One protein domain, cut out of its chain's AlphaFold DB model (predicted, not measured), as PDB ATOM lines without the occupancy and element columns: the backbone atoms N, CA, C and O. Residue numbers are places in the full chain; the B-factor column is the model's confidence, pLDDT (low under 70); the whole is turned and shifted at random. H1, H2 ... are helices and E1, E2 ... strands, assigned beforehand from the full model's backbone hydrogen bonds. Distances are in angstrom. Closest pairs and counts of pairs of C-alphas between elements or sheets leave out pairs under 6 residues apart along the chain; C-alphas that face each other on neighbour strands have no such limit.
ATOM      1  N   HIS A 321      -3.284  -9.838  55.822       97.06
ATOM      2  CA  HIS A 321      -1.910  -9.382  55.609       97.06
ATOM      3  C   HIS A 321      -1.135  -9.350  56.928       97.06
ATOM      4  O   HIS A 321      -1.693  -9.042  57.981       97.06
ATOM      5  N   THR A 322       0.155  -9.686  56.878       96.75
ATOM      6  CA  THR A 322       1.034  -9.724  58.067       96.75
ATOM      7  C   THR A 322       2.052  -8.582  58.116       96.75
ATOM      8  O   THR A 322       2.788  -8.455  59.094       96.75
ATOM      9  N   ALA A 323       2.069  -7.750  57.075       97.44
ATOM     10  CA  ALA A 323       2.798  -6.494  56.975       97.44
ATOM     11  C   ALA A 323       1.992  -5.501  56.113       97.44
ATOM     12  O   ALA A 323       0.902  -5.833  55.635       97.44
ATOM     13  N   GLY A 324       2.532  -4.298  55.890       98.00
ATOM     14  CA  GLY A 324       1.853  -3.236  55.144       98.00
ATOM     15  C   GLY A 324       1.319  -3.679  53.778       98.00
ATOM     16  O   GLY A 324       1.970  -4.451  53.066       98.00
ATOM     17  N   VAL A 325       0.114  -3.220  53.434       98.56
ATOM     18  CA  VAL A 325      -0.521  -3.457  52.128       98.56
ATOM     19  C   VAL A 325      -0.088  -2.337  51.194       98.56
ATOM     20  O   VAL A 325      -0.403  -1.180  51.445       98.56
ATOM     21  N   VAL A 326       0.637  -2.683  50.133       98.00
ATOM     22  CA  VAL A 326       1.339  -1.706  49.277       98.00
ATOM     23  C   VAL A 326       0.939  -1.779  47.806       98.00
ATOM     24  O   VAL A 326       1.308  -0.906  47.037       98.00
ATOM     25  N   ALA A 327       0.144  -2.774  47.409       98.38
ATOM     26  CA  ALA A 327      -0.461  -2.807  46.083       98.38
ATOM     27  C   ALA A 327      -1.886  -3.356  46.140       98.38
ATOM     28  O   ALA A 327      -2.147  -4.365  46.803       98.38
ATOM     29  N   ILE A 328      -2.797  -2.733  45.396       98.56
ATOM     30  CA  ILE A 328      -4.169  -3.199  45.188       98.56
ATOM     31  C   ILE A 328      -4.482  -3.086  43.695       98.56
ATOM     32  O   ILE A 328      -4.324  -2.024  43.105       98.56
ATOM     33  N   LEU A 329      -4.942  -4.178  43.089       98.31
ATOM     34  CA  LEU A 329      -5.304  -4.255  41.679       98.31
ATOM     35  C   LEU A 329      -6.664  -4.958  41.527       98.31
ATOM     36  O   LEU A 329      -6.732  -6.193  41.502       98.31
ATOM     37  N   PRO A 330      -7.764  -4.193  41.445       96.81
ATOM     38  CA  PRO A 330      -9.071  -4.705  41.065       96.81
ATOM     39  C   PRO A 330      -9.064  -5.156  39.604       96.81
ATOM     40  O   PRO A 330      -8.534  -4.469  38.734       96.81
ATOM     41  N   LEU A 331      -9.682  -6.301  39.331       95.38
ATOM     42  CA  LEU A 331      -9.853  -6.835  37.981       95.38
ATOM     43  C   LEU A 331     -11.311  -6.687  37.512       95.38
ATOM     44  O   LEU A 331     -12.203  -6.464  38.334       95.38
ATOM     45  N   PRO A 332     -11.587  -6.801  36.199       91.06
ATOM     46  CA  PRO A 332     -12.945  -6.720  35.674       91.06
ATOM     47  C   PRO A 332     -13.910  -7.712  36.329       91.06
ATOM     48  O   PRO A 332     -13.518  -8.785  36.794       91.06
ATOM     49  N   ARG A 333     -15.199  -7.353  36.334       90.44
ATOM     50  CA  ARG A 333     -16.263  -8.175  36.926       90.44
ATOM     51  C   ARG A 333     -16.333  -9.542  36.268       90.44
ATOM     52  O   ARG A 333     -16.314  -9.650  35.044       90.44
ATOM     53  N   ILE A 334     -16.549 -10.558  37.091       86.12
ATOM     54  CA  ILE A 334     -16.859 -11.912  36.642       86.12
ATOM     55  C   ILE A 334     -18.288 -12.235  37.075       86.12
ATOM     56  O   ILE A 334     -18.663 -12.047  38.235       86.12
ATOM     57  N   ARG A 335     -19.100 -12.713  36.130       80.75
ATOM     58  CA  ARG A 335     -20.436 -13.248  36.406       80.75
ATOM     59  C   ARG A 335     -20.334 -14.752  36.576       80.75
ATOM     60  O   ARG A 335     -19.836 -15.434  35.688       80.75
ATOM     61  N   THR A 336     -20.824 -15.247  37.702       71.19
ATOM     62  CA  THR A 336     -20.795 -16.667  38.060       71.19
ATOM     63  C   THR A 336     -22.213 -17.149  38.345       71.19
ATOM     64  O   THR A 336     -23.056 -16.381  38.814       71.19
ATOM     65  N   THR A 337     -22.501 -18.414  38.056       66.00
ATOM     66  CA  THR A 337     -23.750 -19.064  38.472       66.00
ATOM     67  C   THR A 337     -23.448 -19.995  39.633       66.00
ATOM     68  O   THR A 337     -22.626 -20.898  39.500       66.00
ATOM     69  N   THR A 338     -24.100 -19.797  40.774       57.59
ATOM     70  CA  THR A 338     -24.009 -20.770  41.875       57.59
ATOM     71  C   THR A 338     -24.926 -21.945  41.583       57.59
ATOM     72  O   THR A 338     -26.045 -21.705  41.163       57.59
ATOM     73  N   SER A 339     -24.471 -23.189  41.771       53.03
ATOM     74  CA  SER A 339     -25.304 -24.376  41.557       53.03
ATOM     75  C   SER A 339     -26.204 -24.625  42.770       53.03
ATOM     76  O   SER A 339     -25.764 -25.175  43.785       53.03
ATOM     77  N   SER A 340     -27.466 -24.238  42.684       48.62
ATOM     78  CA  SER A 340     -28.494 -24.533  43.671       48.62
ATOM     79  C   SER A 340     -29.453 -25.584  43.108       48.62
ATOM     80  O   SER A 340     -30.047 -25.448  42.042       48.62
ATOM     81  N   ARG A 341     -29.593 -26.704  43.826       48.44
ATOM     82  CA  ARG A 341     -30.458 -27.819  43.416       48.44
ATOM     83  C   ARG A 341     -31.910 -27.341  43.251       48.44
ATOM     84  O   ARG A 341     -32.635 -27.240  44.235       48.44
ATOM     85  N   GLY A 342     -32.341 -27.142  42.005       50.97
ATOM     86  CA  GLY A 342     -33.753 -27.119  41.606       50.97
ATOM     87  C   GLY A 342     -34.467 -25.761  41.576       50.97
ATOM     88  O   GLY A 342     -35.694 -25.760  41.512       50.97
ATOM     89  N   GLY A 343     -33.752 -24.630  41.596       55.59
ATOM     90  CA  GLY A 343     -34.323 -23.282  41.433       55.59
ATOM     91  C   GLY A 343     -33.663 -22.485  40.296       55.59
ATOM     92  O   GLY A 343     -32.668 -22.942  39.739       55.59
ATOM     93  N   PRO A 344     -34.202 -21.310  39.908       56.66
ATOM     94  CA  PRO A 344     -33.481 -20.389  39.033       56.66
ATOM     95  C   PRO A 344     -32.176 -19.965  39.717       56.66
ATOM     96  O   PRO A 344     -32.209 -19.389  40.803       56.66
ATOM     97  N   GLU A 345     -31.043 -20.284  39.090       59.09
ATOM     98  CA  GLU A 345     -29.719 -20.051  39.667       59.09
ATOM     99  C   GLU A 345     -29.470 -18.551  39.867       59.09
ATOM    100  O   GLU A 345     -29.543 -17.790  38.892       59.09
ATOM    101  N   PRO A 346     -29.179 -18.081  41.096       65.50
ATOM    102  CA  PRO A 346     -28.851 -16.684  41.296       65.50
ATOM    103  C   PRO A 346     -27.492 -16.393  40.647       65.50
ATOM    104  O   PRO A 346     -26.490 -17.067  40.912       65.50
ATOM    105  N   ILE A 347     -27.474 -15.382  39.776       70.00
ATOM    106  CA  ILE A 347     -26.250 -14.835  39.190       70.00
ATOM    107  C   ILE A 347     -25.510 -14.093  40.299       70.00
ATOM    108  O   ILE A 347     -26.049 -13.163  40.898       70.00
ATOM    109  N   LYS A 348     -24.269 -14.495  40.556       79.69
ATOM    110  CA  LYS A 348     -23.368 -13.826  41.489       79.69
ATOM    111  C   LYS A 348     -22.336 -13.033  40.690       79.69
ATOM    112  O   LYS A 348     -21.559 -13.613  39.930       79.69
ATOM    113  N   GLU A 349     -22.330 -11.713  40.863       85.69
ATOM    114  CA  GLU A 349     -21.279 -10.841  40.329       85.69
ATOM    115  C   GLU A 349     -20.166 -10.678  41.366       85.69
ATOM    116  O   GLU A 349     -20.415 -10.282  42.507       85.69
ATOM    117  N   ILE A 350     -18.935 -10.972  40.957       90.19
ATOM    118  CA  ILE A 350     -17.743 -10.799  41.786       90.19
ATOM    119  C   ILE A 350     -16.744  -9.865  41.110       90.19
ATOM    120  O   ILE A 350     -16.680  -9.772  39.882       90.19
ATOM    121  N   VAL A 351     -15.928  -9.209  41.927       93.44
ATOM    122  CA  VAL A 351     -14.747  -8.457  41.501       93.44
ATOM    123  C   VAL A 351     -13.520  -9.145  42.087       93.44
ATOM    124  O   VAL A 351     -13.377  -9.179  43.313       93.44
ATOM    125  N   PRO A 352     -12.633  -9.719  41.262       95.62
ATOM    126  CA  PRO A 352     -11.365 -10.227  41.753       95.62
ATOM    127  C   PRO A 352     -10.478  -9.061  42.196       95.62
ATOM    128  O   PRO A 352     -10.293  -8.102  41.448       95.62
ATOM    129  N   LEU A 353      -9.922  -9.140  43.401       97.12
ATOM    130  CA  LEU A 353      -8.969  -8.164  43.923       97.12
ATOM    131  C   LEU A 353      -7.626  -8.850  44.133       97.12
ATOM    132  O   LEU A 353      -7.516  -9.771  44.945       97.12
ATOM    133  N   VAL A 354      -6.600  -8.391  43.427       98.50
ATOM    134  CA  VAL A 354      -5.223  -8.826  43.658       98.50
ATOM    135  C   VAL A 354      -4.558  -7.818  44.580       98.50
ATOM    136  O   VAL A 354      -4.648  -6.618  44.349       98.50
ATOM    137  N   THR A 355      -3.900  -8.280  45.638       98.62
ATOM    138  CA  THR A 355      -3.188  -7.396  46.571       98.62
ATOM    139  C   THR A 355      -1.753  -7.853  46.770       98.62
ATOM    140  O   THR A 355      -1.464  -9.049  46.691       98.62
ATOM    141  N   GLY A 356      -0.874  -6.895  47.045       98.38
ATOM    142  CA  GLY A 356       0.526  -7.098  47.377       98.38
ATOM    143  C   GLY A 356       0.885  -6.474  48.724       98.38
ATOM    144  O   GLY A 356       0.307  -5.463  49.129       98.38
ATOM    145  N   SER A 357       1.820  -7.099  49.437       98.25
ATOM    146  CA  SER A 357       2.267  -6.657  50.758       98.25
ATOM    147  C   SER A 357       3.782  -6.774  50.917       98.25
ATOM    148  O   SER A 357       4.450  -7.534  50.207       98.25
ATOM    149  N   TYR A 358       4.317  -6.023  51.883       97.50
ATOM    150  CA  TYR A 358       5.690  -6.165  52.364       97.50
ATOM    151  C   TYR A 358       6.008  -7.557  52.920       97.50
ATOM    152  O   TYR A 358       7.180  -7.916  52.987       97.50
ATOM    153  N   ASP A 359       5.000  -8.370  53.256       97.31
ATOM    154  CA  ASP A 359       5.181  -9.769  53.668       97.31
ATOM    155  C   ASP A 359       5.470 -10.730  52.501       97.31
ATOM    156  O   ASP A 359       5.314 -11.947  52.618       97.31
ATOM    157  N   GLU A 360       5.895 -10.169  51.367       97.69
ATOM    158  CA  GLU A 360       6.338 -10.867  50.160       97.69
ATOM    159  C   GLU A 360       5.258 -11.718  49.488       97.69
ATOM    160  O   GLU A 360       5.564 -12.547  48.627       97.69
ATOM    161  N   THR A 361       3.994 -11.530  49.874       98.25
ATOM    162  CA  THR A 361       2.892 -12.387  49.450       98.25
ATOM    163  C   THR A 361       1.906 -11.620  48.576       98.25
ATOM    164  O   THR A 361       1.382 -10.570  48.957       98.25
ATOM    165  N   LEU A 362       1.619 -12.183  47.403       98.50
ATOM    166  CA  LEU A 362       0.505 -11.772  46.556       98.50
ATOM    167  C   LEU A 362      -0.736 -12.577  46.935       98.50
ATOM    168  O   LEU A 362      -0.665 -13.797  47.073       98.50
ATOM    169  N   ARG A 363      -1.878 -11.901  47.071       98.31
ATOM    170  CA  ARG A 363      -3.155 -12.514  47.466       98.31
ATOM    171  C   ARG A 363      -4.249 -12.196  46.466       98.31
ATOM    172  O   ARG A 363      -4.314 -11.074  45.970       98.31
ATOM    173  N   VAL A 364      -5.128 -13.161  46.227       98.25
ATOM    174  CA  VAL A 364      -6.309 -13.013  45.371       98.25
ATOM    175  C   VAL A 364      -7.555 -13.152  46.232       98.25
ATOM    176  O   VAL A 364      -7.772 -14.190  46.862       98.25
ATOM    177  N   PHE A 365      -8.381 -12.114  46.243       97.19
ATOM    178  CA  PHE A 365      -9.682 -12.095  46.894       97.19
ATOM    179  C   PHE A 365     -10.798 -12.075  45.852       97.19
ATOM    180  O   PHE A 365     -10.640 -11.522  44.768       97.19
ATOM    181  N   GLU A 366     -11.960 -12.604  46.214       95.12
ATOM    182  CA  GLU A 366     -13.217 -12.298  45.530       95.12
ATOM    183  C   GLU A 366     -14.024 -11.327  46.377       95.12
ATOM    184  O   GLU A 366     -14.382 -11.648  47.511       95.12
ATOM    185  N   LEU A 367     -14.330 -10.161  45.820       94.12
ATOM    186  CA  LEU A 367     -15.284  -9.226  46.391       94.12
ATOM    187  C   LEU A 367     -16.667  -9.500  45.804       94.12
ATOM    188  O   LEU A 367     -16.887  -9.336  44.606       94.12
ATOM    189  N   ASP A 368     -17.603  -9.904  46.652       91.25
ATOM    190  CA  ASP A 368     -19.014 -10.025  46.286       91.25
ATOM    191  C   ASP A 368     -19.663  -8.635  46.231       91.25
ATOM    192  O   ASP A 368     -19.628  -7.908  47.220       91.25
ATOM    193  N   LEU A 369     -20.261  -8.263  45.095       88.00
ATOM    194  CA  LEU A 369     -20.880  -6.944  44.911       88.00
ATOM    195  C   LEU A 369     -22.223  -6.771  45.634       88.00
ATOM    196  O   LEU A 369     -22.727  -5.655  45.714       88.00
ATOM    197  N   VAL A 370     -22.801  -7.846  46.176       87.69
ATOM    198  CA  VAL A 370     -24.014  -7.769  47.002       87.69
ATOM    199  C   VAL A 370     -23.655  -7.466  48.453       87.69
ATOM    200  O   VAL A 370     -24.248  -6.590  49.078       87.69
ATOM    201  N   THR A 371     -22.686  -8.195  49.008       89.69
ATOM    202  CA  THR A 371     -22.292  -8.059  50.420       89.69
ATOM    203  C   THR A 371     -21.135  -7.087  50.638       89.69
ATOM    204  O   THR A 371     -20.863  -6.697  51.776       89.69
ATOM    205  N   PHE A 372     -20.428  -6.718  49.568       90.62
ATOM    206  CA  PHE A 372     -19.150  -6.013  49.590       90.62
ATOM    207  C   PHE A 372     -18.123  -6.666  50.513       90.62
ATOM    208  O   PHE A 372     -17.299  -5.968  51.092       90.62
ATOM    209  N   ARG A 373     -18.151  -7.989  50.711       90.69
ATOM    210  CA  ARG A 373     -17.171  -8.674  51.566       90.69
ATOM    211  C   ARG A 373     -16.106  -9.381  50.725       90.69
ATOM    212  O   ARG A 373     -16.469 -10.193  49.871       90.69
ATOM    213  N   PRO A 374     -14.809  -9.094  50.948       93.88
ATOM    214  CA  PRO A 374     -13.735  -9.807  50.276       93.88
ATOM    215  C   PRO A 374     -13.537 -11.186  50.916       93.88
ATOM    216  O   PRO A 374     -13.540 -11.328  52.137       93.88
ATOM    217  N   THR A 375     -13.336 -12.211  50.092       94.38
ATOM    218  CA  THR A 375     -12.986 -13.568  50.535       94.38
ATOM    219  C   THR A 375     -11.656 -13.974  49.920       94.38
ATOM    220  O   THR A 375     -11.549 -14.014  48.696       94.38
ATOM    221  N   LEU A 376     -10.655 -14.288  50.747       96.38
ATOM    222  CA  LEU A 376      -9.353 -14.772  50.277       96.38
ATOM    223  C   LEU A 376      -9.516 -16.129  49.579       96.38
ATOM    224  O   LEU A 376     -10.148 -17.031  50.127       96.38
ATOM    225  N   LYS A 377      -8.942 -16.273  48.382       95.94
ATOM    226  CA  LYS A 377      -9.012 -17.503  47.575       95.94
ATOM    227  C   LYS A 377      -7.690 -18.224  47.461       95.94
ATOM    228  O   LYS A 377      -7.645 -19.443  47.563       95.94
ATOM    229  N   THR A 378      -6.625 -17.478  47.210       96.56
ATOM    230  CA  THR A 378      -5.289 -18.043  47.073       96.56
ATOM    231  C   THR A 378      -4.239 -16.984  47.366       96.56
ATOM    232  O   THR A 378      -4.513 -15.780  47.296       96.56
ATOM    233  N   GLU A 379      -3.043 -17.443  47.703       97.25
ATOM    234  CA  GLU A 379      -1.885 -16.607  47.960       97.25
ATOM    235  C   GLU A 379      -0.599 -17.305  47.512       97.25
ATOM    236  O   GLU A 379      -0.526 -18.535  47.458       97.25
ATOM    237  N   ILE A 380       0.414 -16.515  47.164       97.88
ATOM    238  CA  ILE A 380       1.729 -17.009  46.756       97.88
ATOM    239  C   ILE A 380       2.821 -16.059  47.248       97.88
ATOM    240  O   ILE A 380       2.698 -14.842  47.121       97.88
ATOM    241  N   SER A 381       3.903 -16.619  47.789       97.50
ATOM    242  CA  SER A 381       5.101 -15.848  48.130       97.50
ATOM    243  C   SER A 381       5.967 -15.642  46.887       97.50
ATOM    244  O   SER A 381       6.289 -16.599  46.181       97.50
ATOM    245  N   LEU A 382       6.358 -14.394  46.635       96.56
ATOM    246  CA  LEU A 382       7.167 -13.976  45.487       96.56
ATOM    247  C   LEU A 382       8.620 -13.641  45.873       96.56
ATOM    248  O   LEU A 382       9.384 -13.157  45.040       96.56
ATOM    249  N   SER A 383       9.020 -13.964  47.112       94.06
ATOM    250  CA  SER A 383      10.381 -13.777  47.658       94.06
ATOM    251  C   SER A 383      10.886 -12.327  47.647       94.06
ATOM    252  O   SER A 383      12.089 -12.099  47.554       94.06
ATOM    253  N   GLY A 384       9.962 -11.365  47.664       95.25
ATOM    254  CA  GLY A 384      10.203  -9.929  47.735       95.25
ATOM    255  C   GLY A 384       8.885  -9.174  47.892       95.25
ATOM    256  O   GLY A 384       7.840  -9.663  47.456       95.25
ATOM    257  N   GLY A 385       8.911  -8.016  48.559       97.12
ATOM    258  CA  GLY A 385       7.703  -7.232  48.842       97.12
ATOM    259  C   GLY A 385       6.982  -6.825  47.557       97.12
ATOM    260  O   GLY A 385       7.605  -6.304  46.635       97.12
ATOM    261  N   VAL A 386       5.676  -7.083  47.483       98.06
ATOM    262  CA  VAL A 386       4.880  -6.934  46.252       98.06
ATOM    263  C   VAL A 386       4.368  -5.501  46.139       98.06
ATOM    264  O   VAL A 386       3.261  -5.199  46.570       98.06
ATOM    265  N   TRP A 387       5.199  -4.621  45.590       97.44
ATOM    266  CA  TRP A 387       5.081  -3.169  45.729       97.44
ATOM    267  C   TRP A 387       4.164  -2.484  44.707       97.44
ATOM    268  O   TRP A 387       3.441  -1.563  45.057       97.44
ATOM    269  N   ARG A 388       4.152  -2.921  43.443       96.81
ATOM    270  CA  ARG A 388       3.241  -2.391  42.405       96.81
ATOM    271  C   ARG A 388       2.759  -3.511  41.502       96.81
ATOM    272  O   ARG A 388       3.515  -4.444  41.234       96.81
ATOM    273  N   LEU A 389       1.520  -3.397  41.027       98.12
ATOM    274  CA  LEU A 389       0.863  -4.367  40.155       98.12
ATOM    275  C   LEU A 389       0.227  -3.642  38.965       98.12
ATOM    276  O   LEU A 389      -0.461  -2.643  39.156       98.12
ATOM    277  N   LYS A 390       0.414  -4.166  37.751       96.62
ATOM    278  CA  LYS A 390      -0.199  -3.635  36.524       96.62
ATOM    279  C   LYS A 390      -0.716  -4.770  35.648       96.62
ATOM    280  O   LYS A 390      -0.020  -5.764  35.450       96.62
ATOM    281  N   VAL A 391      -1.927  -4.629  35.108       96.94
ATOM    282  CA  VAL A 391      -2.440  -5.551  34.081       96.94
ATOM    283  C   VAL A 391      -1.696  -5.294  32.772       96.94
ATOM    284  O   VAL A 391      -1.642  -4.158  32.311       96.94
ATOM    285  N   LEU A 392      -1.144  -6.351  32.178       95.19
ATOM    286  CA  LEU A 392      -0.541  -6.302  30.845       95.19
ATOM    287  C   LEU A 392      -1.533  -6.690  29.752       95.19
ATOM    288  O   LEU A 392      -1.540  -6.097  28.680       95.19
ATOM    289  N   ASP A 393      -2.333  -7.722  30.017       94.81
ATOM    290  CA  ASP A 393      -3.175  -8.370  29.015       94.81
ATOM    291  C   ASP A 393      -4.251  -9.223  29.681       94.81
ATOM    292  O   ASP A 393      -4.057  -9.747  30.783       94.81
ATOM    293  N   GLN A 394      -5.378  -9.389  28.997       93.31
ATOM    294  CA  GLN A 394      -6.507 -10.193  29.444       93.31
ATOM    295  C   GLN A 394      -7.125 -10.941  28.270       93.31
ATOM    296  O   GLN A 394      -7.441 -10.360  27.236       93.31
ATOM    297  N   TYR A 395      -7.330 -12.243  28.437       91.56
ATOM    298  CA  TYR A 395      -7.928 -13.091  27.409       91.56
ATOM    299  C   TYR A 395      -8.618 -14.303  28.026       91.56
ATOM    300  O   TYR A 395      -8.311 -14.704  29.148       91.56
ATOM    301  N   SER A 396      -9.538 -14.906  27.280       89.75
ATOM    302  CA  SER A 396     -10.260 -16.101  27.715       89.75
ATOM    303  C   SER A 396      -9.959 -17.281  26.804       89.75
ATOM    304  O   SER A 396      -9.744 -17.109  25.602       89.75
ATOM    305  N   THR A 397      -9.977 -18.480  27.375       88.50
ATOM    306  CA  THR A 397      -9.850 -19.735  26.640       88.50
ATOM    307  C   THR A 397     -11.024 -20.662  26.917       88.50
ATOM    308  O   THR A 397     -11.657 -20.595  27.972       88.50
ATOM    309  N   LEU A 398     -11.327 -21.522  25.949       84.75
ATOM    310  CA  LEU A 398     -12.325 -22.579  26.052       84.75
ATOM    311  C   LEU A 398     -11.643 -23.933  25.850       84.75
ATOM    312  O   LEU A 398     -10.929 -24.119  24.865       84.75
ATOM    313  N   SER A 399     -11.900 -24.881  26.751       77.00
ATOM    314  CA  SER A 399     -11.526 -26.290  26.571       77.00
ATOM    315  C   SER A 399     -12.776 -27.137  26.316       77.00
ATOM    316  O   SER A 399     -13.630 -27.227  27.204       77.00
ATOM    317  N   LEU A 400     -12.891 -27.763  25.144       69.62
ATOM    318  CA  LEU A 400     -14.029 -28.624  24.790       69.62
ATOM    319  C   LEU A 400     -13.894 -30.016  25.438       69.62
ATOM    320  O   LEU A 400     -12.798 -30.570  25.529       69.62
ATOM    321  N   GLN A 401     -15.005 -30.598  25.911       56.66
ATOM    322  CA  GLN A 401     -14.993 -31.961  26.458       56.66
ATOM    323  C   GLN A 401     -14.634 -32.979  25.363       56.66
ATOM    324  O   GLN A 401     -15.266 -33.010  24.313       56.66
ATOM    325  N   GLY A 402     -13.645 -33.839  25.630       54.75
ATOM    326  CA  GLY A 402     -13.232 -34.926  24.730       54.75
ATOM    327  C   GLY A 402     -11.936 -34.673  23.954       54.75
ATOM    328  O   GLY A 402     -11.356 -35.628  23.440       54.75
ATOM    329  N   GLU A 403     -11.422 -33.439  23.934       53.88
ATOM    330  CA  GLU A 403     -10.093 -33.142  23.397       53.88
ATOM    331  C   GLU A 403      -9.059 -33.149  24.519       53.88
ATOM    332  O   GLU A 403      -9.138 -32.384  25.478       53.88
ATOM    333  N   SER A 404      -8.065 -34.029  24.418       46.97
ATOM    334  CA  SER A 404      -7.094 -34.209  25.495       46.97
ATOM    335  C   SER A 404      -6.105 -33.048  25.644       46.97
ATOM    336  O   SER A 404      -5.403 -33.048  26.644       46.97
ATOM    337  N   ASN A 405      -6.029 -32.088  24.702       51.59
ATOM    338  CA  ASN A 405      -5.009 -31.020  24.689       51.59
ATOM    339  C   ASN A 405      -5.407 -29.696  23.970       51.59
ATOM    340  O   ASN A 405      -4.528 -28.883  23.681       51.59
ATOM    341  N   GLY A 406      -6.684 -29.459  23.644       61.59
ATOM    342  CA  GLY A 406      -7.113 -28.283  22.865       61.59
ATOM    343  C   GLY A 406      -7.735 -27.172  23.715       61.59
ATOM    344  O   GLY A 406      -8.917 -27.233  24.039       61.59
ATOM    345  N   GLU A 407      -6.960 -26.145  24.079       74.12
ATOM    346  CA  GLU A 407      -7.517 -24.855  24.521       74.12
ATOM    347  C   GLU A 407      -7.544 -23.876  23.343       74.12
ATOM    348  O   GLU A 407      -6.571 -23.774  22.588       74.12
ATOM    349  N   HIS A 408      -8.649 -23.142  23.206       77.25
ATOM    350  CA  HIS A 408      -8.880 -22.190  22.118       77.25
ATOM    351  C   HIS A 408      -9.170 -20.791  22.656       77.25
ATOM    352  O   HIS A 408      -9.925 -20.653  23.617       77.25
ATOM    353  N   LEU A 409      -8.594 -19.753  22.038       76.62
ATOM    354  CA  LEU A 409      -8.889 -18.360  22.385       76.62
ATOM    355  C   LEU A 409     -10.332 -18.016  22.007       76.62
ATOM    356  O   LEU A 409     -10.792 -18.369  20.923       76.62
ATOM    357  N   ILE A 410     -11.010 -17.293  22.893       77.62
ATOM    358  CA  ILE A 410     -12.331 -16.715  22.642       77.62
ATOM    359  C   ILE A 410     -12.121 -15.267  22.188       77.62
ATOM    360  O   ILE A 410     -11.448 -14.504  22.885       77.62
ATOM    361  N   ASP A 411     -12.671 -14.903  21.029       59.16
ATOM    362  CA  ASP A 411     -12.525 -13.557  20.461       59.16
ATOM    363  C   ASP A 411     -13.320 -12.506  21.261       59.16
ATOM    364  O   ASP A 411     -14.330 -12.833  21.895       59.16
ATOM    365  N   GLU A 412     -12.888 -11.240  21.246       53.41
ATOM    366  CA  GLU A 412     -13.509 -10.177  22.058       53.41
ATOM    367  C   GLU A 412     -14.992  -9.957  21.719       53.41
ATOM    368  O   GLU A 412     -15.806  -9.796  22.630       53.41
ATOM    369  N   ASP A 413     -15.369 -10.071  20.442       39.16
ATOM    370  CA  ASP A 413     -16.760  -9.952  19.978       39.16
ATOM    371  C   ASP A 413     -17.669 -11.083  20.505       39.16
ATOM    372  O   ASP A 413     -18.889 -10.931  20.596       39.16
ATOM    373  N   ASN A 430     -15.079 -26.030  29.524       75.94
ATOM    374  CA  ASN A 430     -14.603 -25.217  30.648       75.94
ATOM    375  C   ASN A 430     -14.001 -23.906  30.119       75.94
ATOM    376  O   ASN A 430     -13.058 -23.937  29.324       75.94
ATOM    377  N   VAL A 431     -14.535 -22.773  30.577       83.75
ATOM    378  CA  VAL A 431     -14.012 -21.441  30.256       83.75
ATOM    379  C   VAL A 431     -12.964 -21.061  31.294       83.75
ATOM    380  O   VAL A 431     -13.199 -21.168  32.501       83.75
ATOM    381  N   LYS A 432     -11.816 -20.577  30.825       89.12
ATOM    382  CA  LYS A 432     -10.792 -19.969  31.672       89.12
ATOM    383  C   LYS A 432     -10.596 -18.516  31.286       89.12
ATOM    384  O   LYS A 432     -10.575 -18.180  30.107       89.12
ATOM    385  N   GLN A 433     -10.436 -17.660  32.282       91.88
ATOM    386  CA  GLN A 433     -10.059 -16.265  32.099       91.88
ATOM    387  C   GLN A 433      -8.633 -16.085  32.596       91.88
ATOM    388  O   GLN A 433      -8.313 -16.465  33.722       91.88
ATOM    389  N   HIS A 434      -7.785 -15.505  31.758       94.25
ATOM    390  CA  HIS A 434      -6.382 -15.257  32.041       94.25
ATOM    391  C   HIS A 434      -6.141 -13.753  32.128       94.25
ATOM    392  O   HIS A 434      -6.587 -12.990  31.273       94.25
ATOM    393  N   THR A 435      -5.417 -13.330  33.157       97.06
ATOM    394  CA  THR A 435      -4.896 -11.968  33.302       97.06
ATOM    395  C   THR A 435      -3.386 -12.051  33.476       97.06
ATOM    396  O   THR A 435      -2.908 -12.696  34.413       97.06
ATOM    397  N   LEU A 436      -2.633 -11.416  32.581       97.69
ATOM    398  CA  LEU A 436      -1.200 -11.203  32.760       97.69
ATOM    399  C   LEU A 436      -0.985  -9.975  33.639       97.69
ATOM    400  O   LEU A 436      -1.543  -8.909  33.375       97.69
ATOM    401  N   ILE A 437      -0.177 -10.134  34.680       98.44
ATOM    402  CA  ILE A 437       0.113  -9.097  35.667       98.44
ATOM    403  C   ILE A 437       1.624  -8.906  35.731       98.44
ATOM    404  O   ILE A 437       2.361  -9.869  35.932       98.44
ATOM    405  N   LEU A 438       2.073  -7.665  35.590       98.56
ATOM    406  CA  LEU A 438       3.438  -7.253  35.888       98.56
ATOM    407  C   LEU A 438       3.514  -6.797  37.347       98.56
ATOM    408  O   LEU A 438       2.705  -5.979  37.784       98.56
ATOM    409  N   ALA A 439       4.485  -7.324  38.085       98.44
ATOM    410  CA  ALA A 439       4.703  -7.021  39.490       98.44
ATOM    411  C   ALA A 439       6.106  -6.444  39.733       98.44
ATOM    412  O   ALA A 439       7.096  -7.023  39.285       98.44
ATOM    413  N   SER A 440       6.187  -5.348  40.494       98.19
ATOM    414  CA  SER A 440       7.437  -4.850  41.096       98.19
ATOM    415  C   SER A 440       7.620  -5.502  42.464       98.19
ATOM    416  O   SER A 440       6.712  -5.422  43.291       98.19
ATOM    417  N   LEU A 441       8.760  -6.150  42.711       97.81
ATOM    418  CA  LEU A 441       8.963  -7.046  43.857       97.81
ATOM    419  C   LEU A 441      10.111  -6.617  44.789       97.81
ATOM    420  O   LEU A 441      10.789  -7.465  45.379       97.81
ATOM    421  N   MET A 442      10.385  -5.313  44.905       95.81
ATOM    422  CA  MET A 442      11.483  -4.775  45.717       95.81
ATOM    423  C   MET A 442      12.808  -5.503  45.411       95.81
ATOM    424  O   MET A 442      13.302  -5.457  44.287       95.81
ATOM    425  N   HIS A 443      13.398  -6.212  46.377       94.31
ATOM    426  CA  HIS A 443      14.685  -6.889  46.209       94.31
ATOM    427  C   HIS A 443      14.638  -8.101  45.261       94.31
ATOM    428  O   HIS A 443      15.694  -8.560  44.815       94.31
ATOM    429  N   ALA A 444      13.448  -8.614  44.927       95.62
ATOM    430  CA  ALA A 444      13.274  -9.731  44.001       95.62
ATOM    431  C   ALA A 444      13.172  -9.314  42.524       95.62
ATOM    432  O   ALA A 444      13.125 -10.195  41.665       95.62
ATOM    433  N   GLY A 445      13.241  -8.018  42.204       96.62
ATOM    434  CA  GLY A 445      13.224  -7.524  40.823       96.62
ATOM    435  C   GLY A 445      11.806  -7.234  40.328       96.62
ATOM    436  O   GLY A 445      10.967  -6.780  41.100       96.62
ATOM    437  N   ALA A 446      11.531  -7.502  39.053       97.56
ATOM    438  CA  ALA A 446      10.177  -7.490  38.496       97.56
ATOM    439  C   ALA A 446       9.755  -8.895  38.033       97.56
ATOM    440  O   ALA A 446      10.602  -9.768  37.844       97.56
ATOM    441  N   MET A 447       8.457  -9.144  37.854       97.75
ATOM    442  CA  MET A 447       7.956 -10.455  37.426       97.75
ATOM    443  C   MET A 447       6.662 -10.353  36.616       97.75
ATOM    444  O   MET A 447       5.773  -9.590  36.984       97.75
ATOM    445  N   VAL A 448       6.527 -11.163  35.561       98.25
ATOM    446  CA  VAL A 448       5.227 -11.430  34.921       98.25
ATOM    447  C   VAL A 448       4.587 -12.657  35.560       98.25
ATOM    448  O   VAL A 448       5.207 -13.718  35.669       98.25
ATOM    449  N   LEU A 449       3.323 -12.516  35.941       97.94
ATOM    450  CA  LEU A 449       2.465 -13.556  36.490       97.94
ATOM    451  C   LEU A 449       1.266 -13.771  35.564       97.94
ATOM    452  O   LEU A 449       0.737 -12.816  34.999       97.94
ATOM    453  N   ARG A 450       0.773 -15.006  35.474       97.56
ATOM    454  CA  ARG A 450      -0.546 -15.311  34.911       97.56
ATOM    455  C   ARG A 450      -1.500 -15.683  36.030       97.56
ATOM    456  O   ARG A 450      -1.337 -16.719  36.671       97.56
ATOM    457  N   LEU A 451      -2.518 -14.860  36.229       97.38
ATOM    458  CA  LEU A 451      -3.670 -15.200  37.045       97.38
ATOM    459  C   LEU A 451      -4.702 -15.896  36.160       97.38
ATOM    460  O   LEU A 451      -5.120 -15.329  35.152       97.38
ATOM    461  N   THR A 452      -5.112 -17.108  36.525       94.75
ATOM    462  CA  THR A 452      -6.147 -17.850  35.796       94.75
ATOM    463  C   THR A 452      -7.322 -18.166  36.708       94.75
ATOM    464  O   THR A 452      -7.155 -18.843  37.725       94.75
ATOM    465  N   TYR A 453      -8.506 -17.713  36.302       92.69
ATOM    466  CA  TYR A 453      -9.792 -18.119  36.856       92.69
ATOM    467  C   TYR A 453     -10.391 -19.216  35.981       92.69
ATOM    468  O   TYR A 453     -10.532 -19.030  34.774       92.69
ATOM    469  N   SER A 454     -10.717 -20.366  36.566       88.44
ATOM    470  CA  SER A 454     -11.341 -21.489  35.856       88.44
ATOM    471  C   SER A 454     -12.783 -21.670  36.316       88.44
ATOM    472  O   SER A 454     -12.999 -22.016  37.477       88.44
ATOM    473  N   HIS A 455     -13.740 -21.496  35.400       78.31
ATOM    474  CA  HIS A 455     -15.165 -21.691  35.665       78.31
ATOM    475  C   HIS A 455     -15.627 -23.084  35.212       78.31
ATOM    476  O   HIS A 455     -15.310 -23.508  34.093       78.31
ATOM    477  N   ARG A 456     -16.384 -23.808  36.052       70.88
ATOM    478  CA  ARG A 456     -16.974 -25.115  35.695       70.88
ATOM    479  C   ARG A 456     -18.476 -25.203  36.020       70.88
ATOM    480  O   ARG A 456     -18.868 -24.851  37.125       70.88
ATOM    481  N   PRO A 457     -19.305 -25.791  35.131       53.06
ATOM    482  CA  PRO A 457     -20.740 -25.994  35.375       53.06
ATOM    483  C   PRO A 457     -21.117 -27.274  36.166       53.06
ATOM    484  O   PRO A 457     -22.301 -27.537  36.357       53.06
ATOM    485  N   SER A 458     -20.167 -28.112  36.621       49.78
ATOM    486  CA  SER A 458     -20.450 -29.314  37.446       49.78
ATOM    487  C   SER A 458     -19.217 -29.816  38.228       49.78
ATOM    488  O   SER A 458     -18.089 -29.482  37.857       49.78
ATOM    489  N   PRO A 459     -19.396 -30.667  39.264       47.41
ATOM    490  CA  PRO A 459     -19.280 -30.346  40.692       47.41
ATOM    491  C   PRO A 459     -17.829 -30.098  41.179       47.41
ATOM    492  O   PRO A 459     -17.412 -30.636  42.203       47.41
ATOM    493  N   GLY A 460     -17.036 -29.335  40.430       54.41
ATOM    494  CA  GLY A 460     -15.782 -28.747  40.893       54.41
ATOM    495  C   GLY A 460     -16.003 -27.286  41.261       54.41
ATOM    496  O   GLY A 460     -16.742 -26.590  40.568       54.41
ATOM    497  N   GLU A 461     -15.389 -26.835  42.350       65.75
ATOM    498  CA  GLU A 461     -15.412 -25.423  42.732       65.75
ATOM    499  C   GLU A 461     -14.623 -24.582  41.720       65.75
ATOM    500  O   GLU A 461     -13.639 -25.050  41.135       65.75
ATOM    501  N   ASP A 462     -15.063 -23.337  41.521       78.06
ATOM    502  CA  ASP A 462     -14.286 -22.337  40.796       78.06
ATOM    503  C   ASP A 462     -12.888 -22.223  41.417       78.06
ATOM    504  O   ASP A 462     -12.733 -22.172  42.641       78.06
ATOM    505  N   ALA A 463     -11.864 -22.171  40.569       87.56
ATOM    506  CA  ALA A 463     -10.480 -22.211  41.023       87.56
ATOM    507  C   ALA A 463      -9.677 -21.022  40.499       87.56
ATOM    508  O   ALA A 463      -9.696 -20.708  39.305       87.56
ATOM    509  N   TRP A 464      -8.912 -20.420  41.407       93.44
ATOM    510  CA  TRP A 464      -7.896 -19.423  41.104       93.44
ATOM    511  C   TRP A 464      -6.518 -20.066  41.119       93.44
ATOM    512  O   TRP A 464      -6.172 -20.798  42.046       93.44
ATOM    513  N   THR A 465      -5.714 -19.757  40.110       94.88
ATOM    514  CA  THR A 465      -4.306 -20.159  40.055       94.88
ATOM    515  C   THR A 465      -3.443 -18.956  39.708       94.88
ATOM    516  O   THR A 465      -3.803 -18.160  38.840       94.88
ATOM    517  N   VAL A 466      -2.314 -18.822  40.400       97.12
ATOM    518  CA  VAL A 466      -1.299 -17.801  40.126       97.12
ATOM    519  C   VAL A 466      -0.049 -18.515  39.635       97.12
ATOM    520  O   VAL A 466       0.521 -19.330  40.357       97.12
ATOM    521  N   THR A 467       0.370 -18.229  38.406       96.94
ATOM    522  CA  THR A 467       1.532 -18.868  37.780       96.94
ATOM    523  C   THR A 467       2.610 -17.827  37.495       96.94
ATOM    524  O   THR A 467       2.425 -17.005  36.595       96.94
ATOM    525  N   PRO A 468       3.737 -17.840  38.226       96.94
ATOM    526  CA  PRO A 468       4.923 -17.083  37.845       96.94
ATOM    527  C   PRO A 468       5.426 -17.510  36.467       96.94
ATOM    528  O   PRO A 468       5.612 -18.702  36.231       96.94
ATOM    529  N   LEU A 469       5.620 -16.554  35.556       96.38
ATOM    530  CA  LEU A 469       6.078 -16.830  34.192       96.38
ATOM    531  C   LEU A 469       7.552 -16.477  34.018       96.38
ATOM    532  O   LEU A 469       8.366 -17.327  33.670       96.38
ATOM    533  N   THR A 470       7.898 -15.216  34.267       96.38
ATOM    534  CA  THR A 470       9.231 -14.687  33.968       96.38
ATOM    535  C   THR A 470       9.645 -13.684  35.024       96.38
ATOM    536  O   THR A 470       8.855 -12.811  35.382       96.38
ATOM    537  N   LYS A 471      10.879 -13.802  35.512       96.38
ATOM    538  CA  LYS A 471      11.478 -12.904  36.499       96.38
ATOM    539  C   LYS A 471      12.547 -12.038  35.835       96.38
ATOM    540  O   LYS A 471      13.375 -12.544  35.091       96.38
ATOM    541  N   PHE A 472      12.545 -10.746  36.138       95.94
ATOM    542  CA  PHE A 472      13.510  -9.759  35.659       95.94
ATOM    543  C   PHE A 472      14.327  -9.254  36.847       95.94
ATOM    544  O   PHE A 472      13.955  -8.280  37.511       95.94
ATOM    545  N   ARG A 473      15.417  -9.957  37.173       94.19
ATOM    546  CA  ARG A 473      16.283  -9.602  38.302       94.19
ATOM    547  C   ARG A 473      17.712  -9.292  37.869       94.19
ATOM    548  O   ARG A 473      18.366  -8.478  38.524       94.19
ATOM    549  N   ALA A 474      18.177  -9.904  36.788       91.12
ATOM    550  CA  ALA A 474      19.462  -9.657  36.169       91.12
ATOM    551  C   ALA A 474      19.593  -8.177  35.785       91.12
ATOM    552  O   ALA A 474      18.666  -7.564  35.256       91.12
ATOM    553  N   GLY A 475      20.749  -7.597  36.099       87.75
ATOM    554  CA  GLY A 475      21.046  -6.185  35.857       87.75
ATOM    555  C   GLY A 475      20.648  -5.238  36.987       87.75
ATOM    556  O   GLY A 475      21.116  -4.104  36.988       87.75
ATOM    557  N   HIS A 476      19.852  -5.702  37.951       92.69
ATOM    558  CA  HIS A 476      19.588  -4.972  39.188       92.69
ATOM    559  C   HIS A 476      20.532  -5.452  40.287       92.69
ATOM    560  O   HIS A 476      20.895  -6.620  40.349       92.69
ATOM    561  N   GLU A 477      20.913  -4.584  41.204       91.62
ATOM    562  CA  GLU A 477      21.646  -4.937  42.427       91.62
ATOM    563  C   GLU A 477      20.901  -4.451  43.676       91.62
ATOM    564  O   GLU A 477      21.283  -4.777  44.800       91.62
ATOM    565  N   SER A 478      19.788  -3.733  43.486       94.12
ATOM    566  CA  SER A 478      19.011  -3.111  44.555       94.12
ATOM    567  C   SER A 478      17.489  -3.305  44.411       94.12
ATOM    568  O   SER A 478      17.034  -4.230  43.738       94.12
ATOM    569  N   MET A 479      16.700  -2.487  45.119       95.12
ATOM    570  CA  MET A 479      15.237  -2.560  45.180       95.12
ATOM    571  C   MET A 479      14.597  -2.061  43.882       95.12
ATOM    572  O   MET A 479      14.877  -0.946  43.450       95.12
ATOM    573  N   VAL A 480      13.691  -2.852  43.311       96.50
ATOM    574  CA  VAL A 480      12.828  -2.472  42.188       96.50
ATOM    575  C   VAL A 480      11.471  -2.015  42.719       96.50
ATOM    576  O   VAL A 480      10.603  -2.835  43.031       96.50
ATOM    577  N   TYR A 481      11.304  -0.697  42.832       93.69
ATOM    578  CA  TYR A 481      10.042  -0.055  43.226       93.69
ATOM    579  C   TYR A 481       9.107   0.203  42.046       93.69
ATOM    580  O   TYR A 481       7.925   0.467  42.232       93.69
ATOM    581  N   CYS A 482       9.584   0.128  40.813       93.56
ATOM    582  CA  CYS A 482       8.698   0.332  39.683       93.56
ATOM    583  C   CYS A 482       9.172  -0.406  38.440       93.56
ATOM    584  O   CYS A 482      10.362  -0.582  38.158       93.56
ATOM    585  N   CYS A 483       8.175  -0.869  37.703       97.44
ATOM    586  CA  CYS A 483       8.305  -1.420  36.379       97.44
ATOM    587  C   CYS A 483       7.051  -1.089  35.588       97.44
ATOM    588  O   CYS A 483       5.971  -0.903  36.152       97.44
ATOM    589  N   ASP A 484       7.219  -1.020  34.278       98.19
ATOM    590  CA  ASP A 484       6.134  -0.835  33.342       98.19
ATOM    591  C   ASP A 484       6.400  -1.630  32.061       98.19
ATOM    592  O   ASP A 484       7.531  -2.041  31.803       98.19
ATOM    593  N   ALA A 485       5.374  -1.874  31.257       97.50
ATOM    594  CA  ALA A 485       5.522  -2.538  29.978       97.50
ATOM    595  C   ALA A 485       4.537  -2.026  28.930       97.50
ATOM    596  O   ALA A 485       3.442  -1.557  29.241       97.50
ATOM    597  N   SER A 486       4.931  -2.178  27.672       95.94
ATOM    598  CA  SER A 486       4.092  -1.938  26.504       95.94
ATOM    599  C   SER A 486       4.083  -3.168  25.601       95.94
ATOM    600  O   SER A 486       5.072  -3.897  25.514       95.94
ATOM    601  N   PRO A 540       2.554 -12.609  21.003       91.56
ATOM    602  CA  PRO A 540       2.503 -11.293  21.632       91.56
ATOM    603  C   PRO A 540       3.768 -11.050  22.452       91.56
ATOM    604  O   PRO A 540       4.106 -11.849  23.330       91.56
ATOM    605  N   THR A 541       4.465  -9.964  22.133       94.56
ATOM    606  CA  THR A 541       5.740  -9.603  22.749       94.56
ATOM    607  C   THR A 541       5.593  -8.268  23.459       94.56
ATOM    608  O   THR A 541       5.009  -7.336  22.921       94.56
ATOM    609  N   TYR A 542       6.109  -8.183  24.677       95.75
ATOM    610  CA  TYR A 542       6.037  -7.008  25.527       95.75
ATOM    611  C   TYR A 542       7.442  -6.475  25.777       95.75
ATOM    612  O   TYR A 542       8.338  -7.230  26.169       95.75
ATOM    613  N   THR A 543       7.622  -5.170  25.606       96.44
ATOM    614  CA  THR A 543       8.794  -4.465  26.120       96.44
ATOM    615  C   THR A 543       8.560  -4.150  27.585       96.44
ATOM    616  O   THR A 543       7.688  -3.351  27.907       96.44
ATOM    617  N   VAL A 544       9.348  -4.755  28.472       97.62
ATOM    618  CA  VAL A 544       9.289  -4.500  29.914       97.62
ATOM    619  C   VAL A 544      10.433  -3.570  30.292       97.62
ATOM    620  O   VAL A 544      11.577  -3.803  29.910       97.62
ATOM    621  N   VAL A 545      10.142  -2.531  31.063       97.75
ATOM    622  CA  VAL A 545      11.111  -1.638  31.700       97.75
ATOM    623  C   VAL A 545      10.969  -1.772  33.205       97.75
ATOM    624  O   VAL A 545       9.870  -1.848  33.737       97.75
ATOM    625  N   SER A 546      12.081  -1.779  33.920       97.38
ATOM    626  CA  SER A 546      12.087  -1.728  35.372       97.38
ATOM    627  C   SER A 546      13.338  -1.037  35.850       97.38
ATOM    628  O   SER A 546      14.374  -1.030  35.169       97.38
ATOM    629  N   THR A 547      13.207  -0.402  37.003       96.94
ATOM    630  CA  THR A 547      14.235   0.476  37.530       96.94
ATOM    631  C   THR A 547      14.567   0.095  38.952       96.94
ATOM    632  O   THR A 547      13.680  -0.245  39.736       96.94
ATOM    633  N   SER A 548      15.844   0.168  39.285       94.44
ATOM    634  CA  SER A 548      16.338  -0.130  40.616       94.44
ATOM    635  C   SER A 548      16.871   1.128  41.292       94.44
ATOM    636  O   SER A 548      17.558   1.957  40.689       94.44
ATOM    637  N   PHE A 549      16.497   1.286  42.556       94.62
ATOM    638  CA  PHE A 549      16.587   2.556  43.264       94.62
ATOM    639  C   PHE A 549      18.032   2.970  43.584       94.62
ATOM    640  O   PHE A 549      18.492   4.014  43.132       94.62
ATOM    641  N   TYR A 550      18.776   2.145  44.332       93.19
ATOM    642  CA  TYR A 550      20.081   2.531  44.897       93.19
ATOM    643  C   TYR A 550      21.243   2.467  43.898       93.19
ATOM    644  O   TYR A 550      22.201   3.226  44.000       93.19
ATOM    645  N   ASP A 551      21.180   1.549  42.942       93.50
ATOM    646  CA  ASP A 551      22.146   1.380  41.847       93.50
ATOM    647  C   ASP A 551      21.739   2.153  40.579       93.50
ATOM    648  O   ASP A 551      22.485   2.165  39.594       93.50
ATOM    649  N   MET A 552      20.587   2.837  40.620       95.19
ATOM    650  CA  MET A 552      20.085   3.743  39.583       95.19
ATOM    651  C   MET A 552      20.017   3.083  38.199       95.19
ATOM    652  O   MET A 552      20.268   3.734  37.179       95.19
ATOM    653  N   LYS A 553      19.744   1.774  38.135       95.81
ATOM    654  CA  LYS A 553      19.683   1.060  36.858       95.81
ATOM    655  C   LYS A 553      18.303   1.194  36.252       95.81
ATOM    656  O   LYS A 553      17.284   1.125  36.927       95.81
ATOM    657  N   ILE A 554      18.295   1.357  34.939       97.06
ATOM    658  CA  ILE A 554      17.136   1.160  34.086       97.06
ATOM    659  C   ILE A 554      17.489  -0.021  33.210       97.06
ATOM    660  O   ILE A 554      18.468   0.034  32.460       97.06
ATOM    661  N   CYS A 555      16.679  -1.057  33.280       96.69
ATOM    662  CA  CYS A 555      16.855  -2.229  32.453       96.69
ATOM    663  C   CYS A 555      15.603  -2.431  31.588       96.69
ATOM    664  O   CYS A 555      14.497  -2.018  31.953       96.69
ATOM    665  N   THR A 556      15.803  -2.994  30.400       96.62
ATOM    666  CA  THR A 556      14.763  -3.225  29.398       96.62
ATOM    667  C   THR A 556      14.860  -4.657  28.894       96.62
ATOM    668  O   THR A 556      15.931  -5.084  28.456       96.62
ATOM    669  N   TRP A 557      13.740  -5.374  28.933       95.62
ATOM    670  CA  TRP A 557      13.613  -6.777  28.542       95.62
ATOM    671  C   TRP A 557      12.530  -6.952  27.489       95.62
ATOM    672  O   TRP A 557      11.668  -6.091  27.295       95.62
ATOM    673  N   LYS A 558      12.548  -8.126  26.864       94.88
ATOM    674  CA  LYS A 558      11.434  -8.645  26.079       94.88
ATOM    675  C   LYS A 558      10.799  -9.813  26.817       94.88
ATOM    676  O   LYS A 558      11.496 -10.695  27.312       94.88
ATOM    677  N   PHE A 559       9.477  -9.815  26.874       95.19
ATOM    678  CA  PHE A 559       8.686 -10.940  27.348       95.19
ATOM    679  C   PHE A 559       7.769 -11.412  26.227       95.19
ATOM    680  O   PHE A 559       7.081 -10.599  25.618       95.19
ATOM    681  N   VAL A 560       7.752 -12.713  25.961       94.00
ATOM    682  CA  VAL A 560       6.972 -13.318  24.879       94.00
ATOM    683  C   VAL A 560       5.930 -14.248  25.498       94.00
ATOM    684  O   VAL A 560       6.296 -15.201  26.185       94.00
ATOM    685  N   ASP A 561       4.635 -14.014  25.255       93.06
ATOM    686  CA  ASP A 561       3.585 -14.939  25.715       93.06
ATOM    687  C   ASP A 561       3.409 -16.102  24.722       93.06
ATOM    688  O   ASP A 561       2.488 -16.138  23.896       93.06
ATOM    689  N   GLU A 562       4.306 -17.086  24.820       90.75
ATOM    690  CA  GLU A 562       4.265 -18.310  24.008       90.75
ATOM    691  C   GLU A 562       2.991 -19.136  24.228       90.75
ATOM    692  O   GLU A 562       2.494 -19.788  23.305       90.75
ATOM    693  N   TYR A 563       2.425 -19.100  25.437       89.81
ATOM    694  CA  TYR A 563       1.197 -19.830  25.743       89.81
ATOM    695  C   TYR A 563       0.007 -19.214  25.003       89.81
ATOM    696  O   TYR A 563      -0.698 -19.937  24.300       89.81
ATOM    697  N   LYS A 564      -0.173 -17.885  25.056       88.31
ATOM    698  CA  LYS A 564      -1.229 -17.203  24.283       88.31
ATOM    699  C   LYS A 564      -1.075 -17.475  22.785       88.31
ATOM    700  O   LYS A 564      -2.069 -17.720  22.100       88.31
ATOM    701  N   ALA A 565       0.159 -17.505  22.280       85.50
ATOM    702  CA  ALA A 565       0.443 -17.847  20.888       85.50
ATOM    703  C   ALA A 565       0.056 -19.295  20.535       85.50
ATOM    704  O   ALA A 565      -0.568 -19.530  19.500       85.50
ATOM    705  N   THR A 566       0.369 -20.254  21.409       85.31
ATOM    706  CA  THR A 566       0.032 -21.675  21.233       85.31
ATOM    707  C   THR A 566      -1.482 -21.882  21.207       85.31
ATOM    708  O   THR A 566      -2.010 -22.525  20.301       85.31
ATOM    709  N   VAL A 567      -2.208 -21.263  22.141       83.50
ATOM    710  CA  VAL A 567      -3.678 -21.317  22.188       83.50
ATOM    711  C   VAL A 567      -4.293 -20.676  20.929       83.50
ATOM    712  O   VAL A 567      -5.256 -21.205  20.366       83.50
ATOM    713  N   LYS A 568      -3.713 -19.579  20.416       80.12
ATOM    714  CA  LYS A 568      -4.142 -18.951  19.151       80.12
ATOM    715  C   LYS A 568      -3.940 -19.875  17.946       80.12
ATOM    716  O   LYS A 568      -4.816 -19.969  17.088       80.12
ATOM    717  N   GLN A 569      -2.809 -20.578  17.885       78.06
ATOM    718  CA  GLN A 569      -2.519 -21.543  16.820       78.06
ATOM    719  C   GLN A 569      -3.463 -22.747  16.866       78.06
ATOM    720  O   GLN A 569      -3.977 -23.149  15.824       78.06
ATOM    721  N   ASN A 570      -3.758 -23.271  18.060       75.00
ATOM    722  CA  ASN A 570      -4.716 -24.361  18.235       75.00
ATOM    723  C   ASN A 570      -6.112 -23.976  17.728       75.00
ATOM    724  O   ASN A 570      -6.757 -24.774  17.053       75.00
ATOM    725  N   ALA A 571      -6.568 -22.746  18.001       67.25
ATOM    726  CA  ALA A 571      -7.834 -22.222  17.476       67.25
ATOM    727  C   ALA A 571      -7.848 -22.094  15.943       67.25
ATOM    728  O   ALA A 571      -8.843 -22.426  15.302       67.25
ATOM    729  N   ALA A 572      -6.739 -21.662  15.337       62.91
ATOM    730  CA  ALA A 572      -6.630 -21.580  13.881       62.91
ATOM    731  C   ALA A 572      -6.602 -22.968  13.209       62.91
ATOM    732  O   ALA A 572      -7.158 -23.138  12.125       62.91
ATOM    733  N   ALA A 573      -5.969 -23.958  13.847       59.59
ATOM    734  CA  ALA A 573      -5.819 -25.313  13.320       59.59
ATOM    735  C   ALA A 573      -7.096 -26.162  13.434       59.59
ATOM    736  O   ALA A 573      -7.349 -26.991  12.562       59.59
ATOM    737  N   SER A 574      -7.912 -25.955  14.472       57.00
ATOM    738  CA  SER A 574      -9.136 -26.737  14.690       57.00
ATOM    739  C   SER A 574     -10.289 -26.349  13.754       57.00
ATOM    740  O   SER A 574     -11.294 -27.053  13.697       57.00
ATOM    741  N   GLY A 575     -10.170 -25.253  12.991       46.88
ATOM    742  CA  GLY A 575     -11.208 -24.811  12.051       46.88
ATOM    743  C   GLY A 575     -12.547 -24.475  12.721       46.88
ATOM    744  O   GLY A 575     -13.557 -24.323  12.031       46.88
ATOM    745  N   VAL A 576     -12.561 -24.358  14.054       44.72
ATOM    746  CA  VAL A 576     -13.746 -24.087  14.865       44.72
ATOM    747  C   VAL A 576     -14.174 -22.637  14.619       44.72
ATOM    748  O   VAL A 576     -13.807 -21.709  15.334       44.72
ATOM    749  N   ARG A 577     -14.969 -22.427  13.565       40.44
ATOM    750  CA  ARG A 577     -15.808 -21.235  13.418       40.44
ATOM    751  C   ARG A 577     -16.994 -21.396  14.361       40.44
ATOM    752  O   ARG A 577     -18.023 -21.943  13.970       40.44
ATOM    753  N   ILE A 578     -16.841 -20.940  15.602       39.22
ATOM    754  CA  ILE A 578     -17.994 -20.722  16.483       39.22
ATOM    755  C   ILE A 578     -18.831 -19.623  15.811       39.22
ATOM    756  O   ILE A 578     -18.299 -18.565  15.479       39.22
ATOM    757  N   GLY A 579     -20.073 -19.959  15.458       32.25
ATOM    758  CA  GLY A 579     -20.913 -19.220  14.512       32.25
ATOM    759  C   GLY A 579     -21.171 -17.752  14.871       32.25
ATOM    760  O   GLY A 579     -21.037 -17.353  16.024       32.25
ATOM    761  N   LYS A 580     -21.530 -16.984  13.834       26.59
ATOM    762  CA  LYS A 580     -21.967 -15.581  13.909       26.59
ATOM    763  C   LYS A 580     -23.165 -15.372  14.824       26.59
ATOM    764  O   LYS A 580     -24.063 -16.246  14.801       26.59
TER     765      LYS A 580
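Overview. This is residues 321 to 413, 430 to 486 and 540 to 580 of the 580 residues of an uncharacterized protein of Exophiala mesophila (UniProt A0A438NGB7). Three twisted antiparallel sheets are stacked partly face to face, their strands crossed: E7 E6 E8 E9 E10 in the middle, the branched sheet E1 to E5 over one face, the smaller E11 E12 E13 over the other. H1, following E13, packs on edge strand E7. The 191 printed residues hold thirteen strands, E1 to E13, then H1, mostly strand. The whole is compact, with a radius of gyration of the C-alphas of 18.5 A and spans of 60 by 43 by 26 A.

Along the chain. Begin with E6, residues 388 to 399, 32.2 A long; find C-alpha 388 at (3.241, -2.391, 42.405). Its sheet also has E7, 407 to 410, E8, 430 to 440, 31.8 A, E9, 446 to 455, 29.2 A, and E10, 463 to 472, 27.6 A. In the branched sheet find E1, 325 to 330, E2, 334 to 337, E3, 347 to 357, 31.8 A, E4, 361 to 368, and E5, 374 to 381. The third has E11, 482 to 486, E12, 541 to 548, and E13, 553 to 560. H1, 562 to 573, ends with C-alpha 573 at (-5.819, -25.313, 13.320).

Arrangement. E8, E9 and E10 form a meander, each strand the antiparallel neighbour of the one before: look for N 433 and O 453, 2.8 A, then N 450 and O 467, 2.8 A. Beside E8, E6 has N 397 and O 432 at 2.8 A; it bends by 55 degrees at residue 392. E6 and E7 are a hairpin, with N 408 and O 398 at 3.0 A. On one side of E3 lie E1, N 329 and O 354 at 2.8 A, and E2, N 348 and O 336 at 2.8 A; on the other side lies E4, N 353 and O 365 at 2.8 A. E2 to E5 are a second meander; E4 and E5 have N 377 and O 364 at 2.8 A. Between these two sheets, the closest C-alphas of E5 and E10 are Thr 378 and Trp 464, 6.7 A. In the third sheet, N 484 and O 545 of E11 and E12, and N 557 and O 544 of the hairpin E12 and E13, are each 2.8 A apart. Toward the five-strand sheet, C-alphas 440 of E8 and 482 of E11 are their closest, 5.5 A. H1 is on the sheet of E6 at a height of 8.4 A; its closest C-alpha to E7 is Ala 571, 4.8 A from His 408. In H1, each O i to N i+4 pair is within hydrogen-bond range.

Size, cuts and confidence. The C-alphas farthest apart are Gly 342 and Asp 551, 62.7 A. Residues 414 to 429 and 487 to 539 are cut out, with C-alpha gaps of 18.7 A and 10.7 A. Of the links printed whole, none is long. Confidence is under 70 at residues 337 to 346, 400 to 406, 411 to 413, 457 to 461 and 571 to 580.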